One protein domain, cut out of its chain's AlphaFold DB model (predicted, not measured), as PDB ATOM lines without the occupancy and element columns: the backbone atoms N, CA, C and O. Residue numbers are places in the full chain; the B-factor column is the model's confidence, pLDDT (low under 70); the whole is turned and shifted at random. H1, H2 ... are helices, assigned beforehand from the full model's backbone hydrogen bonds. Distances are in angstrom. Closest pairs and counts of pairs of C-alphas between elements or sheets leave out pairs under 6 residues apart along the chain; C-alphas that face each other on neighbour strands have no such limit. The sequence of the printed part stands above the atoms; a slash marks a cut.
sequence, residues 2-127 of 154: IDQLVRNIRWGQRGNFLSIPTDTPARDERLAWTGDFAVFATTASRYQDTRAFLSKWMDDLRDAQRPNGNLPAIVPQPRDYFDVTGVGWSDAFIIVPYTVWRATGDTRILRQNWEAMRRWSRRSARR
ATOM      1  N   ILE A   2     254.019 183.178 221.582       97.88
ATOM      2  CA  ILE A   2     253.633 183.298 220.160       97.88
ATOM      3  C   ILE A   2     252.872 182.070 219.642       97.88
ATOM      4  O   ILE A   2     251.822 182.229 219.024       97.88
ATOM      5  N   ASP A   3     253.311 180.855 219.975       98.31
ATOM      6  CA  ASP A   3     252.601 179.637 219.548       98.31
ATOM      7  C   ASP A   3     251.174 179.576 220.098       98.31
ATOM      8  O   ASP A   3     250.238 179.176 219.404       98.31
ATOM      9  N   GLN A   4     250.988 180.044 221.336       98.44
ATOM     10  CA  GLN A   4     249.669 180.156 221.947       98.44
ATOM     11  C   GLN A   4     248.794 181.170 221.208       98.44
ATOM     12  O   GLN A   4     247.625 180.888 220.960       98.44
ATOM     13  N   LEU A   5     249.347 182.328 220.839       98.50
ATOM     14  CA  LEU A   5     248.628 183.341 220.069       98.50
ATOM     15  C   LEU A   5     248.170 182.779 218.717       98.50
ATOM     16  O   LEU A   5     246.993 182.875 218.380       98.50
ATOM     17  N   VAL A   6     249.066 182.121 217.975       98.31
ATOM     18  CA  VAL A   6     248.730 181.498 216.684       98.31
ATOM     19  C   VAL A   6     247.675 180.405 216.861       98.31
ATOM     20  O   VAL A   6     246.733 180.317 216.070       98.31
ATOM     21  N   ARG A   7     247.775 179.595 217.921       98.44
ATOM     22  CA  ARG A   7     246.761 178.589 218.258       98.44
ATOM     23  C   ARG A   7     245.393 179.224 218.514       98.44
ATOM     24  O   ARG A   7     244.399 178.726 217.989       98.44
ATOM     25  N   ASN A   8     245.347 180.329 219.254       98.56
ATOM     26  CA  ASN A   8     244.111 181.055 219.542       98.56
ATOM     27  C   ASN A   8     243.491 181.644 218.267       98.56
ATOM     28  O   ASN A   8     242.292 181.488 218.061       98.56
ATOM     29  N   ILE A   9     244.300 182.235 217.379       98.44
ATOM     30  CA  ILE A   9     243.835 182.764 216.083       98.44
ATOM     31  C   ILE A   9     243.171 181.656 215.257       98.44
ATOM     32  O   ILE A   9     242.066 181.835 214.747       98.44
ATOM     33  N   ARG A  10     243.809 180.482 215.159       98.25
ATOM     34  CA  ARG A  10     243.274 179.352 214.381       98.25
ATOM     35  C   ARG A  10     241.970 178.810 214.965       98.25
ATOM     36  O   ARG A  10     241.072 178.462 214.201       98.25
ATOM     37  N   TRP A  11     241.846 178.738 216.289       98.38
ATOM     38  CA  TRP A  11     240.594 178.336 216.937       98.38
ATOM     39  C   TRP A  11     239.491 179.383 216.778       98.38
ATOM     40  O   TRP A  11     238.362 179.011 216.466       98.38
ATOM     41  N   GLY A  12     239.819 180.671 216.899       98.31
ATOM     42  CA  GLY A  12     238.876 181.766 216.663       98.31
ATOM     43  C   GLY A  12     238.331 181.769 215.233       98.31
ATOM     44  O   GLY A  12     237.124 181.891 215.038       98.31
ATOM     45  N   GLN A  13     239.198 181.546 214.239       98.31
ATOM     46  CA  GLN A  13     238.786 181.392 212.841       98.31
ATOM     47  C   GLN A  13     237.846 180.195 212.659       98.31
ATOM     48  O   GLN A  13     236.775 180.343 212.083       98.31
ATOM     49  N   ARG A  14     238.213 179.019 213.183       97.75
ATOM     50  CA  ARG A  14     237.383 177.805 213.079       97.75
ATOM     51  C   ARG A  14     236.003 177.979 213.707       97.75
ATOM     52  O   ARG A  14     235.031 177.507 213.133       97.75
ATOM     53  N   GLY A  15     235.920 178.652 214.855       97.94
ATOM     54  CA  GLY A  15     234.648 178.912 215.528       97.94
ATOM     55  C   GLY A  15     233.706 179.796 214.710       97.94
ATOM     56  O   GLY A  15     232.500 179.604 214.779       97.94
ATOM     57  N   ASN A  16     234.247 180.714 213.906       98.56
ATOM     58  CA  ASN A  16     233.467 181.694 213.148       98.56
ATOM     59  C   ASN A  16     233.261 181.349 211.664       98.56
ATOM     60  O   ASN A  16     232.641 182.111 210.931       98.56
ATOM     61  N   PHE A  17     233.801 180.228 211.179       98.06
ATOM     62  CA  PHE A  17     233.708 179.824 209.772       98.06
ATOM     63  C   PHE A  17     232.612 178.769 209.590       98.06
ATOM     64  O   PHE A  17     232.879 177.600 209.311       98.06
ATOM     65  N   LEU A  18     231.359 179.195 209.762       96.62
ATOM     66  CA  LEU A  18     230.177 178.330 209.748       96.62
ATOM     67  C   LEU A  18     229.188 178.823 208.686       96.62
ATOM     68  O   LEU A  18     228.313 179.631 208.975       96.62
ATOM     69  N   SER A  19     229.334 178.359 207.438       96.81
ATOM     70  CA  SER A  19     228.597 178.824 206.235       96.81
ATOM     71  C   SER A  19     228.862 180.282 205.809       96.81
ATOM     72  O   SER A  19     228.902 180.575 204.613       96.81
ATOM     73  N   ILE A  20     229.078 181.179 206.771       98.19
ATOM     74  CA  ILE A  20     229.407 182.601 206.630       98.19
ATOM     75  C   ILE A  20     230.465 182.983 207.690       98.19
ATOM     76  O   ILE A  20     230.586 182.268 208.687       98.19
ATOM     77  N   PRO A  21     231.272 184.045 207.489       98.25
ATOM     78  CA  PRO A  21     232.283 184.473 208.457       98.25
ATOM     79  C   PRO A  21     231.652 185.307 209.580       98.25
ATOM     80  O   PRO A  21     231.538 186.523 209.457       98.25
ATOM     81  N   THR A  22     231.217 184.659 210.657       98.38
ATOM     82  CA  THR A  22     230.511 185.326 211.760       98.38
ATOM     83  C   THR A  22     231.437 186.203 212.610       98.38
ATOM     84  O   THR A  22     232.639 185.956 212.693       98.38
ATOM     85  N   ASP A  23     230.880 187.212 213.279       97.06
ATOM     86  CA  ASP A  23     231.579 188.035 214.276       97.06
ATOM     87  C   ASP A  23     231.898 187.249 215.561       97.06
ATOM     88  O   ASP A  23     232.981 187.348 216.141       97.06
ATOM     89  N   THR A  24     230.943 186.431 216.004       97.44
ATOM     90  CA  THR A  24     231.046 185.609 217.205       97.44
ATOM     91  C   THR A  24     230.273 184.306 217.037       97.44
ATOM     92  O   THR A  24     229.202 184.308 216.437       97.44
ATOM     93  N   PRO A  25     230.737 183.190 217.623       97.44
ATOM     94  CA  PRO A  25     229.976 181.945 217.614       97.44
ATOM     95  C   PRO A  25     229.042 181.790 218.824       97.44
ATOM     96  O   PRO A  25     228.295 180.818 218.894       97.44
ATOM     97  N   ALA A  26     229.113 182.687 219.815       97.00
ATOM     98  CA  ALA A  26     228.565 182.423 221.146       97.00
ATOM     99  C   ALA A  26     227.188 183.056 221.381       97.00
ATOM    100  O   ALA A  26     226.211 182.332 221.592       97.00
ATOM    101  N   ARG A  27     227.104 184.392 221.345       96.94
ATOM    102  CA  ARG A  27     225.866 185.126 221.655       96.94
ATOM    103  C   ARG A  27     224.844 185.023 220.521       96.94
ATOM    104  O   ARG A  27     225.126 184.445 219.472       96.94
ATOM    105  N   ASP A  28     223.666 185.571 220.754       94.25
ATOM    106  CA  ASP A  28     222.519 185.687 219.848       94.25
ATOM    107  C   ASP A  28     222.742 186.686 218.692       94.25
ATOM    108  O   ASP A  28     221.844 187.421 218.301       94.25
ATOM    109  N   GLU A  29     223.946 186.684 218.118       94.25
ATOM    110  CA  GLU A  29     224.313 187.501 216.962       94.25
ATOM    111  C   GLU A  29     224.736 186.583 215.813       94.25
ATOM    112  O   GLU A  29     223.904 186.242 214.974       94.25
ATOM    113  N   ARG A  30     225.980 186.078 215.816       96.50
ATOM    114  CA  ARG A  30     226.483 185.106 214.817       96.50
ATOM    115  C   ARG A  30     226.242 185.593 213.390       96.50
ATOM    116  O   ARG A  30     225.860 184.827 212.504       96.50
ATOM    117  N   LEU A  31     226.449 186.887 213.186       96.81
ATOM    118  CA  LEU A  31     226.171 187.569 211.934       96.81
ATOM    119  C   LEU A  31     227.477 187.800 211.188       96.81
ATOM    120  O   LEU A  31     228.521 188.062 211.784       96.81
ATOM    121  N   ALA A  32     227.434 187.715 209.861       97.56
ATOM    122  CA  ALA A  32     228.606 187.984 209.038       97.56
ATOM    123  C   ALA A  32     228.761 189.482 208.784       97.56
ATOM    124  O   ALA A  32     228.391 190.029 207.740       97.56
ATOM    125  N   TRP A  33     229.310 190.128 209.802       97.81
ATOM    126  CA  TRP A  33     229.714 191.515 209.795       97.81
ATOM    127  C   TRP A  33     230.874 191.733 208.820       97.81
ATOM    128  O   TRP A  33     231.966 191.174 208.938       97.81
ATOM    129  N   THR A  34     230.625 192.540 207.794       98.00
ATOM    130  CA  THR A  34     231.499 192.614 206.621       98.00
ATOM    131  C   THR A  34     232.830 193.301 206.922       98.00
ATOM    132  O   THR A  34     233.846 192.962 206.319       98.00
ATOM    133  N   GLY A  35     232.837 194.245 207.863       97.12
ATOM    134  CA  GLY A  35     234.008 194.998 208.308       97.12
ATOM    135  C   GLY A  35     234.940 194.143 209.157       97.12
ATOM    136  O   GLY A  35     236.138 194.098 208.878       97.12
ATOM    137  N   ASP A  36     234.390 193.391 210.113       97.81
ATOM    138  CA  ASP A  36     235.108 192.397 210.917       97.81
ATOM    139  C   ASP A  36     235.883 191.444 210.011       97.81
ATOM    140  O   ASP A  36     237.104 191.286 210.129       97.81
ATOM    141  N   PHE A  37     235.185 190.868 209.028       98.06
ATOM    142  CA  PHE A  37     235.836 189.956 208.111       98.06
ATOM    143  C   PHE A  37     236.826 190.657 207.175       98.06
ATOM    144  O   PHE A  37     237.890 190.104 206.906       98.06
ATOM    145  N   ALA A  38     236.539 191.873 206.701       97.69
ATOM    146  CA  ALA A  38     237.468 192.615 205.849       97.69
ATOM    147  C   ALA A  38     238.831 192.824 206.531       97.69
ATOM    148  O   ALA A  38     239.867 192.626 205.894       97.69
ATOM    149  N   VAL A  39     238.848 193.146 207.828       97.81
ATOM    150  CA  VAL A  39     240.093 193.278 208.606       97.81
ATOM    151  C   VAL A  39     240.792 191.924 208.780       97.81
ATOM    152  O   VAL A  39     242.020 191.843 208.707       97.81
ATOM    153  N   PHE A  40     240.032 190.843 208.968       98.31
ATOM    154  CA  PHE A  40     240.584 189.511 209.228       98.31
ATOM    155  C   PHE A  40     240.950 188.701 207.968       98.31
ATOM    156  O   PHE A  40     241.703 187.728 208.060       98.31
ATOM    157  N   ALA A  41     240.473 189.091 206.782       97.81
ATOM    158  CA  ALA A  41     240.554 188.303 205.549       97.81
ATOM    159  C   ALA A  41     241.979 187.824 205.210       97.81
ATOM    160  O   ALA A  41     242.167 186.693 204.745       97.81
ATOM    161  N   THR A  42     242.987 188.671 205.450       98.00
ATOM    162  CA  THR A  42     244.398 188.356 205.161       98.00
ATOM    163  C   THR A  42     244.900 187.249 206.072       98.00
ATOM    164  O   THR A  42     245.481 186.271 205.605       98.00
ATOM    165  N   THR A  43     244.620 187.367 207.368       98.12
ATOM    166  CA  THR A  43     244.964 186.355 208.367       98.12
ATOM    167  C   THR A  43     244.240 185.045 208.077       98.12
ATOM    168  O   THR A  43     244.872 183.989 208.058       98.12
ATOM    169  N   ALA A  44     242.944 185.108 207.761       97.75
ATOM    170  CA  ALA A  44     242.156 183.926 207.433       97.75
ATOM    171  C   ALA A  44     242.749 183.131 206.261       97.75
ATOM    172  O   ALA A  44     242.944 181.918 206.362       97.75
ATOM    173  N   SER A  45     243.082 183.835 205.175       96.62
ATOM    174  CA  SER A  45     243.630 183.243 203.946       96.62
ATOM    175  C   SER A  45     245.090 182.804 204.092       96.62
ATOM    176  O   SER A  45     245.594 182.039 203.274       96.62
ATOM    177  N   ARG A  46     245.788 183.254 205.145       95.25
ATOM    178  CA  ARG A  46     247.146 182.804 205.474       95.25
ATOM    179  C   ARG A  46     247.164 181.435 206.152       95.25
ATOM    180  O   ARG A  46     248.143 180.702 205.980       95.25
ATOM    181  N   TYR A  47     246.140 181.124 206.950       95.62
ATOM    182  CA  TYR A  47     246.095 179.929 207.799       95.62
ATOM    183  C   TYR A  47     245.196 178.805 207.275       95.62
ATOM    184  O   TYR A  47     245.348 177.666 207.727       95.62
ATOM    185  N   GLN A  48     244.272 179.094 206.355       95.06
ATOM    186  CA  GLN A  48     243.391 178.106 205.728       95.06
ATOM    187  C   GLN A  48     243.139 178.453 204.259       95.06
ATOM    188  O   GLN A  48     243.212 179.616 203.869       95.06
ATOM    189  N   ASP A  49     242.804 177.444 203.453       96.12
ATOM    190  CA  ASP A  49     242.279 177.678 202.109       96.12
ATOM    191  C   ASP A  49     240.841 178.200 202.206       96.12
ATOM    192  O   ASP A  49     239.917 177.481 202.589       96.12
ATOM    193  N   THR A  50     240.666 179.474 201.879       96.94
ATOM    194  CA  THR A  50     239.398 180.192 202.007       96.94
ATOM    195  C   THR A  50     238.634 180.301 200.689       96.94
ATOM    196  O   THR A  50     237.549 180.881 200.672       96.94
ATOM    197  N   ARG A  51     239.151 179.747 199.578       97.19
ATOM    198  CA  ARG A  51     238.620 179.998 198.224       97.19
ATOM    199  C   ARG A  51     237.152 179.633 198.076       97.19
ATOM    200  O   ARG A  51     236.368 180.469 197.644       97.19
ATOM    201  N   ALA A  52     236.773 178.405 198.425       97.00
ATOM    202  CA  ALA A  52     235.391 177.947 198.275       97.00
ATOM    203  C   ALA A  52     234.442 178.713 199.211       97.00
ATOM    204  O   ALA A  52     233.420 179.236 198.772       97.00
ATOM    205  N   PHE A  53     234.836 178.841 200.479       98.06
ATOM    206  CA  PHE A  53     234.062 179.523 201.515       98.06
ATOM    207  C   PHE A  53     233.790 180.992 201.163       98.06
ATOM    208  O   PHE A  53     232.644 181.437 201.172       98.06
ATOM    209  N   LEU A  54     234.829 181.735 200.772       97.81
ATOM    210  CA  LEU A  54     234.692 183.144 200.412       97.81
ATOM    211  C   LEU A  54     234.112 183.344 199.023       97.81
ATOM    212  O   LEU A  54     233.458 184.354 198.812       97.81
ATOM    213  N   SER A  55     234.275 182.403 198.089       97.44
ATOM    214  CA  SER A  55     233.536 182.463 196.824       97.44
ATOM    215  C   SER A  55     232.032 182.442 197.096       97.44
ATOM    216  O   SER A  55     231.344 183.332 196.616       97.44
ATOM    217  N   LYS A  56     231.548 181.504 197.924       98.06
ATOM    218  CA  LYS A  56     230.129 181.432 198.306       98.06
ATOM    219  C   LYS A  56     229.676 182.702 199.018       98.06
ATOM    220  O   LYS A  56     228.670 183.285 198.645       98.06
ATOM    221  N   TRP A  57     230.410 183.159 200.032       98.44
ATOM    222  CA  TRP A  57     229.987 184.351 200.776       98.44
ATOM    223  C   TRP A  57     230.032 185.627 199.917       98.44
ATOM    224  O   TRP A  57     229.180 186.497 200.050       98.44
ATOM    225  N   MET A  58     230.964 185.728 198.963       98.25
ATOM    226  CA  MET A  58     230.958 186.820 197.989       98.25
ATOM    227  C   MET A  58     229.727 186.789 197.074       98.25
ATOM    228  O   MET A  58     229.334 187.847 196.584       98.25
ATOM    229  N   ASP A  59     229.119 185.625 196.834       98.31
ATOM    230  CA  ASP A  59     227.831 185.531 196.139       98.31
ATOM    231  C   ASP A  59     226.735 186.194 196.987       98.31
ATOM    232  O   ASP A  59     226.068 187.104 196.493       98.31
ATOM    233  N   ASP A  60     226.680 185.881 198.289       98.38
ATOM    234  CA  ASP A  60     225.762 186.531 199.240       98.38
ATOM    235  C   ASP A  60     225.943 188.068 199.246       98.38
ATOM    236  O   ASP A  60     224.969 188.824 199.282       98.38
ATOM    237  N   LEU A  61     227.188 188.563 199.168       98.06
ATOM    238  CA  LEU A  61     227.477 190.003 199.072       98.06
ATOM    239  C   LEU A  61     226.913 190.622 197.800       98.06
ATOM    240  O   LEU A  61     226.364 191.724 197.853       98.06
ATOM    241  N   ARG A  62     227.057 189.956 196.653       97.88
ATOM    242  CA  ARG A  62     226.527 190.477 195.386       97.88
ATOM    243  C   ARG A  62     225.006 190.526 195.404       97.88
ATOM    244  O   ARG A  62     224.461 191.531 194.947       97.88
ATOM    245  N   ASP A  63     224.362 189.521 195.984       97.44
ATOM    246  CA  ASP A  63     222.906 189.466 196.135       97.44
ATOM    247  C   ASP A  63     222.394 190.549 197.095       97.44
ATOM    248  O   ASP A  63     221.357 191.168 196.857       97.44
ATOM    249  N   ALA A  64     223.160 190.858 198.144       96.25
ATOM    250  CA  ALA A  64     222.845 191.921 199.095       96.25
ATOM    251  C   ALA A  64     223.206 193.337 198.597       96.25
ATOM    252  O   ALA A  64     222.895 194.328 199.277       96.25
ATOM    253  N   GLN A  65     223.877 193.483 197.445       96.31
ATOM    254  CA  GLN A  65     224.286 194.802 196.969       96.31
ATOM    255  C   GLN A  65     223.075 195.645 196.577       96.31
ATOM    256  O   GLN A  65     222.297 195.309 195.687       96.31
ATOM    257  N   ARG A  66     222.966 196.825 197.183       94.69
ATOM    258  CA  ARG A  66     221.871 197.755 196.905       94.69
ATOM    259  C   ARG A  66     222.008 198.376 195.510       94.69
ATOM    260  O   ARG A  66     223.133 198.587 195.044       94.69
ATOM    261  N   PRO A  67     220.897 198.828 194.891       94.69
ATOM    262  CA  PRO A  67     220.926 199.498 193.584       94.69
ATOM    263  C   PRO A  67     221.858 200.718 193.523       94.69
ATOM    264  O   PRO A  67     222.449 201.025 192.491       94.69
ATOM    265  N   ASN A  68     222.046 201.407 194.651       91.62
ATOM    266  CA  ASN A  68     222.943 202.557 194.768       91.62
ATOM    267  C   ASN A  68     224.435 202.183 194.941       91.62
ATOM    268  O   ASN A  68     225.245 203.070 195.226       91.62
ATOM    269  N   GLY A  69     224.786 200.897 194.816       93.62
ATOM    270  CA  GLY A  69     226.137 200.340 194.925       93.62
ATOM    271  C   GLY A  69     226.618 200.057 196.351       93.62
ATOM    272  O   GLY A  69     227.757 199.632 196.521       93.62
ATOM    273  N   ASN A  70     225.793 200.315 197.367       93.00
ATOM    274  CA  ASN A  70     226.139 200.129 198.777       93.00
ATOM    275  C   ASN A  70     225.957 198.678 199.239       93.00
ATOM    276  O   ASN A  70     225.164 197.949 198.646       93.00
ATOM    277  N   LEU A  71     226.603 198.308 200.345       94.25
ATOM    278  CA  LEU A  71     226.410 197.013 201.006       94.25
ATOM    279  C   LEU A  71     225.858 197.218 202.423       94.25
ATOM    280  O   LEU A  71     226.367 198.108 203.112       94.25
ATOM    281  N   PRO A  72     224.874 196.434 202.893       94.88
ATOM    282  CA  PRO A  72     224.614 196.346 204.330       94.88
ATOM    283  C   PRO A  72     225.877 195.902 205.088       94.88
ATOM    284  O   PRO A  72     226.745 195.234 204.535       94.88
ATOM    285  N   ALA A  73     226.009 196.297 206.348       96.25
ATOM    286  CA  ALA A  73     227.156 195.925 207.174       96.25
ATOM    287  C   ALA A  73     227.144 194.455 207.595       96.25
ATOM    288  O   ALA A  73     228.182 193.930 207.983       96.25
ATOM    289  N   ILE A  74     225.993 193.795 207.488       97.19
ATOM    290  CA  ILE A  74     225.826 192.372 207.740       97.19
ATOM    291  C   ILE A  74     225.350 191.711 206.455       97.19
ATOM    292  O   ILE A  74     224.406 192.180 205.814       97.19
ATOM    293  N   VAL A  75     225.998 190.613 206.078       96.94
ATOM    294  CA  VAL A  75     225.620 189.853 204.890       96.94
ATOM    295  C   VAL A  75     225.653 188.358 205.183       96.94
ATOM    296  O   VAL A  75     226.742 187.832 205.398       96.94
ATOM    297  N   PRO A  76     224.516 187.644 205.104       96.44
ATOM    298  CA  PRO A  76     223.174 188.127 204.740       96.44
ATOM    299  C   PRO A  76     222.516 189.007 205.816       96.44
ATOM    300  O   PRO A  76     222.595 188.689 206.998       96.44
ATOM    301  N   GLN A  77     221.835 190.088 205.414       92.56
ATOM    302  CA  GLN A  77     221.162 191.019 206.334       92.56
ATOM    303  C   GLN A  77     219.848 190.413 206.875       92.56
ATOM    304  O   GLN A  77     218.951 190.125 206.074       92.56
ATOM    305  N   PRO A  78     219.672 190.273 208.203       91.94
ATOM    306  CA  PRO A  78     218.394 189.865 208.784       91.94
ATOM    307  C   PRO A  78     217.322 190.957 208.625       91.94
ATOM    308  O   PRO A  78     217.637 192.148 208.642       91.94
ATOM    309  N   ARG A  79     216.049 190.555 208.487       86.38
ATOM    310  CA  ARG A  79     214.923 191.470 208.190       86.38
ATOM    311  C   ARG A  79     214.705 192.543 209.259       86.38
ATOM    312  O   ARG A  79     214.502 193.696 208.904       86.38
ATOM    313  N   ASP A  80     214.800 192.162 210.529       86.56
ATOM    314  CA  ASP A  80     214.460 193.022 211.670       86.56
ATOM    315  C   ASP A  80     215.701 193.577 212.386       86.56
ATOM    316  O   ASP A  80     215.654 193.943 213.558       86.56
ATOM    317  N   TYR A  81     216.839 193.621 211.689       87.75
ATOM    318  CA  TYR A  81     218.086 194.159 212.224       87.75
ATOM    319  C   TYR A  81     218.333 195.578 211.722       87.75
ATOM    320  O   TYR A  81     217.862 195.972 210.652       87.75
ATOM    321  N   PHE A  82     219.106 196.352 212.480       85.31
ATOM    322  CA  PHE A  82     219.406 197.728 212.109       85.31
ATOM    323  C   PHE A  82     220.086 197.814 210.730       85.31
ATOM    324  O   PHE A  82     220.924 196.987 210.353       85.31
ATOM    325  N   ASP A  83     219.729 198.849 209.968       87.12
ATOM    326  CA  ASP A  83     220.324 199.124 208.661       87.12
ATOM    327  C   ASP A  83     221.624 199.926 208.828       87.12
ATOM    328  O   ASP A  83     221.657 201.151 208.680       87.12
ATOM    329  N   VAL A  84     222.711 199.226 209.161       90.06
ATOM    330  CA  VAL A  84     224.058 199.810 209.207       90.06
ATOM    331  C   VAL A  84     224.761 199.585 207.876       90.06
ATOM    332  O   VAL A  84     224.665 198.530 207.254       90.06
ATOM    333  N   THR A  85     225.470 200.609 207.406       91.50
ATOM    334  CA  THR A  85     226.205 200.574 206.143       91.50
ATOM    335  C   THR A  85     227.210 201.725 206.057       91.50
ATOM    336  O   THR A  85     227.018 202.771 206.679       91.50
ATOM    337  N   GLY A  86     228.262 201.586 205.248       86.38
ATOM    338  CA  GLY A  86     229.208 202.669 204.986       86.38
ATOM    339  C   GLY A  86     230.637 202.200 204.749       86.38
ATOM    340  O   GLY A  86     230.906 201.013 204.592       86.38
ATOM    341  N   VAL A  87     231.552 203.170 204.720       88.81
ATOM    342  CA  VAL A  87     233.005 202.933 204.656       88.81
ATOM    343  C   VAL A  87     233.437 202.097 205.865       88.81
ATOM    344  O   VAL A  87     232.874 202.245 206.947       88.81
ATOM    345  N   GLY A  88     234.397 201.197 205.671       91.69
ATOM    346  CA  GLY A  88     234.808 200.178 206.641       91.69
ATOM    347  C   GLY A  88     233.991 198.889 206.531       91.69
ATOM    348  O   GLY A  88     234.562 197.806 206.516       91.69
ATOM    349  N   TRP A  89     232.672 198.998 206.349       95.62
ATOM    350  CA  TRP A  89     231.782 197.847 206.172       95.62
ATOM    351  C   TRP A  89     231.698 197.410 204.708       95.62
ATOM    352  O   TRP A  89     232.032 196.280 204.350       95.62
ATOM    353  N   SER A  90     231.277 198.317 203.828       95.00
ATOM    354  CA  SER A  90     231.058 198.030 202.407       95.00
ATOM    355  C   SER A  90     232.359 197.852 201.615       95.00
ATOM    356  O   SER A  90     232.330 197.315 200.507       95.00
ATOM    357  N   ASP A  91     233.506 198.230 202.188       96.19
ATOM    358  CA  ASP A  91     234.828 197.997 201.594       96.19
ATOM    359  C   ASP A  91     235.190 196.508 201.498       96.19
ATOM    360  O   ASP A  91     236.085 196.146 200.730       96.19
ATOM    361  N   ALA A  92     234.437 195.631 202.172       97.06
ATOM    362  CA  ALA A  92     234.529 194.183 202.011       97.06
ATOM    363  C   ALA A  92     234.421 193.732 200.543       97.06
ATOM    364  O   ALA A  92     235.134 192.810 200.147       97.06
ATOM    365  N   PHE A  93     233.637 194.431 199.703       95.69
ATOM    366  CA  PHE A  93     233.568 194.152 198.261       95.69
ATOM    367  C   PHE A  93     234.923 194.207 197.563       95.69
ATOM    368  O   PHE A  93     235.120 193.522 196.565       95.69
ATOM    369  N   ILE A  94     235.828 195.053 198.047       97.31
ATOM    370  CA  ILE A  94     237.150 195.253 197.460       97.31
ATOM    371  C   ILE A  94     238.170 194.395 198.193       97.31
ATOM    372  O   ILE A  94     238.917 193.651 197.561       97.31
ATOM    373  N   ILE A  95     238.184 194.491 199.525       97.94
ATOM    374  CA  ILE A  95     239.214 193.887 200.368       97.94
ATOM    375  C   ILE A  95     239.175 192.364 200.259       97.94
ATOM    376  O   ILE A  95     240.219 191.740 200.087       97.94
ATOM    377  N   VAL A  96     237.992 191.749 200.302       98.12
ATOM    378  CA  VAL A  96     237.878 190.286 200.366       98.12
ATOM    379  C   VAL A  96     238.318 189.624 199.052       98.12
ATOM    380  O   VAL A  96     239.232 188.795 199.105       98.12
ATOM    381  N   PRO A  97     237.802 190.004 197.862       97.88
ATOM    382  CA  PRO A  97     238.286 189.441 196.598       97.88
ATOM    383  C   PRO A  97     239.769 189.718 196.349       97.88
ATOM    384  O   PRO A  97     240.487 188.828 195.891       97.88
ATOM    385  N   TYR A  98     240.242 190.928 196.673       97.94
ATOM    386  CA  TYR A  98     241.653 191.285 196.538       97.94
ATOM    387  C   TYR A  98     242.542 190.373 197.381       97.94
ATOM    388  O   TYR A  98     243.526 189.834 196.877       97.94
ATOM    389  N   THR A  99     242.181 190.157 198.642       97.75
ATOM    390  CA  THR A  99     242.952 189.329 199.565       97.75
ATOM    391  C   THR A  99     242.984 187.864 199.147       97.75
ATOM    392  O   THR A  99     244.054 187.256 199.173       97.75
ATOM    393  N   VAL A 100     241.859 187.297 198.700       96.88
ATOM    394  CA  VAL A 100     241.837 185.911 198.200       96.88
ATOM    395  C   VAL A 100     242.720 185.765 196.967       96.88
ATOM    396  O   VAL A 100     243.525 184.835 196.899       96.88
ATOM    397  N   TRP A 101     242.628 186.700 196.018       97.69
ATOM    398  CA  TRP A 101     243.508 186.705 194.852       97.69
ATOM    399  C   TRP A 101     244.982 186.822 195.258       97.69
ATOM    400  O   TRP A 101     245.807 186.043 194.789       97.69
ATOM    401  N   ARG A 102     245.326 187.728 196.180       97.88
ATOM    402  CA  ARG A 102     246.704 187.891 196.672       97.88
ATOM    403  C   ARG A 102     247.243 186.643 197.366       97.88
ATOM    404  O   ARG A 102     248.427 186.358 197.224       97.88
ATOM    405  N   ALA A 103     246.408 185.934 198.121       96.31
ATOM    406  CA  ALA A 103     246.814 184.748 198.867       96.31
ATOM    407  C   ALA A 103     246.940 183.495 197.986       96.31
ATOM    408  O   ALA A 103     247.730 182.610 198.301       96.31
ATOM    409  N   THR A 104     246.160 183.403 196.904       95.25
ATOM    410  CA  THR A 104     245.987 182.141 196.158       95.25
ATOM    411  C   THR A 104     246.314 182.220 194.671       95.25
ATOM    412  O   THR A 104     246.433 181.187 194.019       95.25
ATOM    413  N   GLY A 105     246.418 183.426 194.109       96.62
ATOM    414  CA  GLY A 105     246.524 183.658 192.670       96.62
ATOM    415  C   GLY A 105     245.213 183.470 191.892       96.62
ATOM    416  O   GLY A 105     245.204 183.695 190.683       96.62
ATOM    417  N   ASP A 106     244.095 183.100 192.537       95.19
ATOM    418  CA  ASP A 106     242.820 182.864 191.847       95.19
ATOM    419  C   ASP A 106     242.217 184.177 191.319       95.19
ATOM    420  O   ASP A 106     241.608 184.958 192.049       95.19
ATOM    421  N   THR A 107     242.367 184.434 190.018       97.56
ATOM    422  CA  THR A 107     241.808 185.625 189.355       97.56
ATOM    423  C   THR A 107     240.299 185.530 189.124       97.56
ATOM    424  O   THR A 107     239.653 186.544 188.846       97.56
ATOM    425  N   ARG A 108     239.697 184.338 189.240       97.69
ATOM    426  CA  ARG A 108     238.252 184.142 189.058       97.69
ATOM    427  C   ARG A 108     237.458 184.952 190.070       97.69
ATOM    428  O   ARG A 108     236.452 185.538 189.679       97.69
ATOM    429  N   ILE A 109     237.916 185.037 191.323       97.69
ATOM    430  CA  ILE A 109     237.191 185.784 192.358       97.69
ATOM    431  C   ILE A 109     237.102 187.276 192.022       97.69
ATOM    432  O   ILE A 109     236.059 187.890 192.235       97.69
ATOM    433  N   LEU A 110     238.141 187.853 191.409       98.25
ATOM    434  CA  LEU A 110     238.102 189.232 190.921       98.25
ATOM    435  C   LEU A 110     237.132 189.371 189.747       98.25
ATOM    436  O   LEU A 110     236.284 190.259 189.763       98.25
ATOM    437  N   ARG A 111     237.200 188.469 188.758       98.31
ATOM    438  CA  ARG A 111     236.309 188.502 187.583       98.31
ATOM    439  C   ARG A 111     234.834 188.402 187.971       98.31
ATOM    440  O   ARG A 111     234.022 189.160 187.453       98.31
ATOM    441  N   GLN A 112     234.496 187.509 188.897       98.06
ATOM    442  CA  GLN A 112     233.120 187.299 189.359       98.06
ATOM    443  C   GLN A 112     232.565 188.492 190.148       98.06
ATOM    444  O   GLN A 112     231.364 188.746 190.112       98.06
ATOM    445  N   ASN A 113     233.425 189.245 190.839       98.25
ATOM    446  CA  ASN A 113     233.008 190.355 191.699       98.25
ATOM    447  C   ASN A 113     233.244 191.744 191.082       98.25
ATOM    448  O   ASN A 113     232.832 192.748 191.663       98.25
ATOM    449  N   TRP A 114     233.847 191.819 189.893       98.00
ATOM    450  CA  TRP A 114     234.306 193.064 189.274       98.00
ATOM    451  C   TRP A 114     233.220 194.137 189.148       98.00
ATOM    452  O   TRP A 114     233.428 195.290 189.524       98.00
ATOM    453  N   GLU A 115     232.031 193.772 188.668       97.94
ATOM    454  CA  GLU A 115     230.941 194.742 188.525       97.94
ATOM    455  C   GLU A 115     230.449 195.266 189.881       97.94
ATOM    456  O   GLU A 115     230.223 196.470 190.033       97.94
ATOM    457  N   ALA A 116     230.363 194.405 190.899       96.94
ATOM    458  CA  ALA A 116     229.985 194.817 192.249       96.94
ATOM    459  C   ALA A 116     231.024 195.767 192.870       96.94
ATOM    460  O   ALA A 116     230.663 196.819 193.411       96.94
ATOM    461  N   MET A 117     232.312 195.456 192.690       97.44
ATOM    462  CA  MET A 117     233.446 196.297 193.087       97.44
ATOM    463  C   MET A 117     233.380 197.686 192.434       97.44
ATOM    464  O   MET A 117     233.512 198.709 193.111       97.44
ATOM    465  N   ARG A 118     233.116 197.751 191.122       97.31
ATOM    466  CA  ARG A 118     232.995 199.020 190.382       97.31
ATOM    467  C   ARG A 118     231.827 199.865 190.867       97.31
ATOM    468  O   ARG A 118     231.968 201.085 190.982       97.31
ATOM    469  N   ARG A 119     230.671 199.251 191.139       96.56
ATOM    470  CA  ARG A 119     229.497 199.969 191.666       96.56
ATOM    471  C   ARG A 119     229.792 200.603 193.025       96.56
ATOM    472  O   ARG A 119     229.488 201.784 193.200       96.56
ATOM    473  N   TRP A 120     230.436 199.865 193.932       95.56
ATOM    474  CA  TRP A 120     230.872 200.399 195.225       95.56
ATOM    475  C   TRP A 120     231.878 201.543 195.055       95.56
ATOM    476  O   TRP A 120     231.650 202.647 195.545       95.56
ATOM    477  N   SER A 121     232.938 201.333 194.269       94.50
ATOM    478  CA  SER A 121     233.973 202.348 194.032       94.50
ATOM    479  C   SER A 121     233.396 203.661 193.475       94.50
ATOM    480  O   SER A 121     233.674 204.744 193.998       94.50
ATOM    481  N   ARG A 122     232.500 203.582 192.480       94.12
ATOM    482  CA  ARG A 122     231.808 204.758 191.920       94.12
ATOM    483  C   ARG A 122     230.959 205.484 192.960       94.12
ATOM    484  O   ARG A 122     230.941 206.715 192.977       94.12
ATOM    485  N   ARG A 123     230.236 204.750 193.812       90.75
ATOM    486  CA  ARG A 123     229.446 205.334 194.905       90.75
ATOM    487  C   ARG A 123     230.350 206.098 195.872       90.75
ATOM    488  O   ARG A 123     230.053 207.256 196.175       90.75
ATOM    489  N   SER A 124     231.435 205.477 196.324       87.81
ATOM    490  CA  SER A 124     232.386 206.081 197.264       87.81
ATOM    491  C   SER A 124     233.013 207.351 196.690       87.81
ATOM    492  O   SER A 124     233.022 208.387 197.359       87.81
ATOM    493  N   ALA A 125     233.410 207.328 195.413       88.62
ATOM    494  CA  ALA A 125     233.925 208.505 194.713       88.62
ATOM    495  C   ALA A 125     232.894 209.651 194.633       88.62
ATOM    496  O   ALA A 125     233.206 210.785 194.992       88.62
ATOM    497  N   ARG A 126     231.642 209.362 194.239       87.12
ATOM    498  CA  ARG A 126     230.556 210.368 194.169       87.12
ATOM    499  C   ARG A 126     230.235 211.002 195.523       87.12
ATOM    500  O   ARG A 126     229.883 212.177 195.591       87.12
ATOM    501  N   ARG A 127     230.302 210.227 196.610       80.81
ATOM    502  CA  ARG A 127     230.066 210.751 197.963       80.81
ATOM    503  C   ARG A 127     231.208 211.666 198.405       80.81
ATOM    504  O   ARG A 127     230.939 212.684 199.039       80.81
TER     505      ARG A 127
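This is residues 2 to 127 of the 154 residues of the protein "Bacterial alpha-L-rhamnosidase" of Verrucomicrobia bacterium ADurb.Bin122 (UniProt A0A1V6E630). H5, H4 and H3 form an up-and-down bundle, successive helices running opposite ways; H2 packs on H4, and H1 lies off at one end. The printed part has 126 residues with five named helices, H1 to H5. It is all helix and compact: radius of gyration of the C-alphas 14.4 A, spans 45 by 37 by 22 A.

Start at H5, residues 108 to 127, in a hairpin with H4, residues 92 to 104; the C-alphas of Phe 93 and Met 117 come closest, 5.6 A. H4 also forms a hairpin with H3, residues 51 to 63, and touches H2, residues 34 to 47. H1, residues 2 to 16, is close to H2 but not clearly touching. In H1 and H3 every O i to N i+4 pair is within hydrogen-bond range.

Find H1's start, C-alpha 2, at (253.633, 183.298, 220.160); H5 ends at C-alpha 127 (230.066, 210.751, 197.963).

The printed part has no cut; links H1 to H2 and H3 to H4 are long. No printed residue is under 70 in pLDDT.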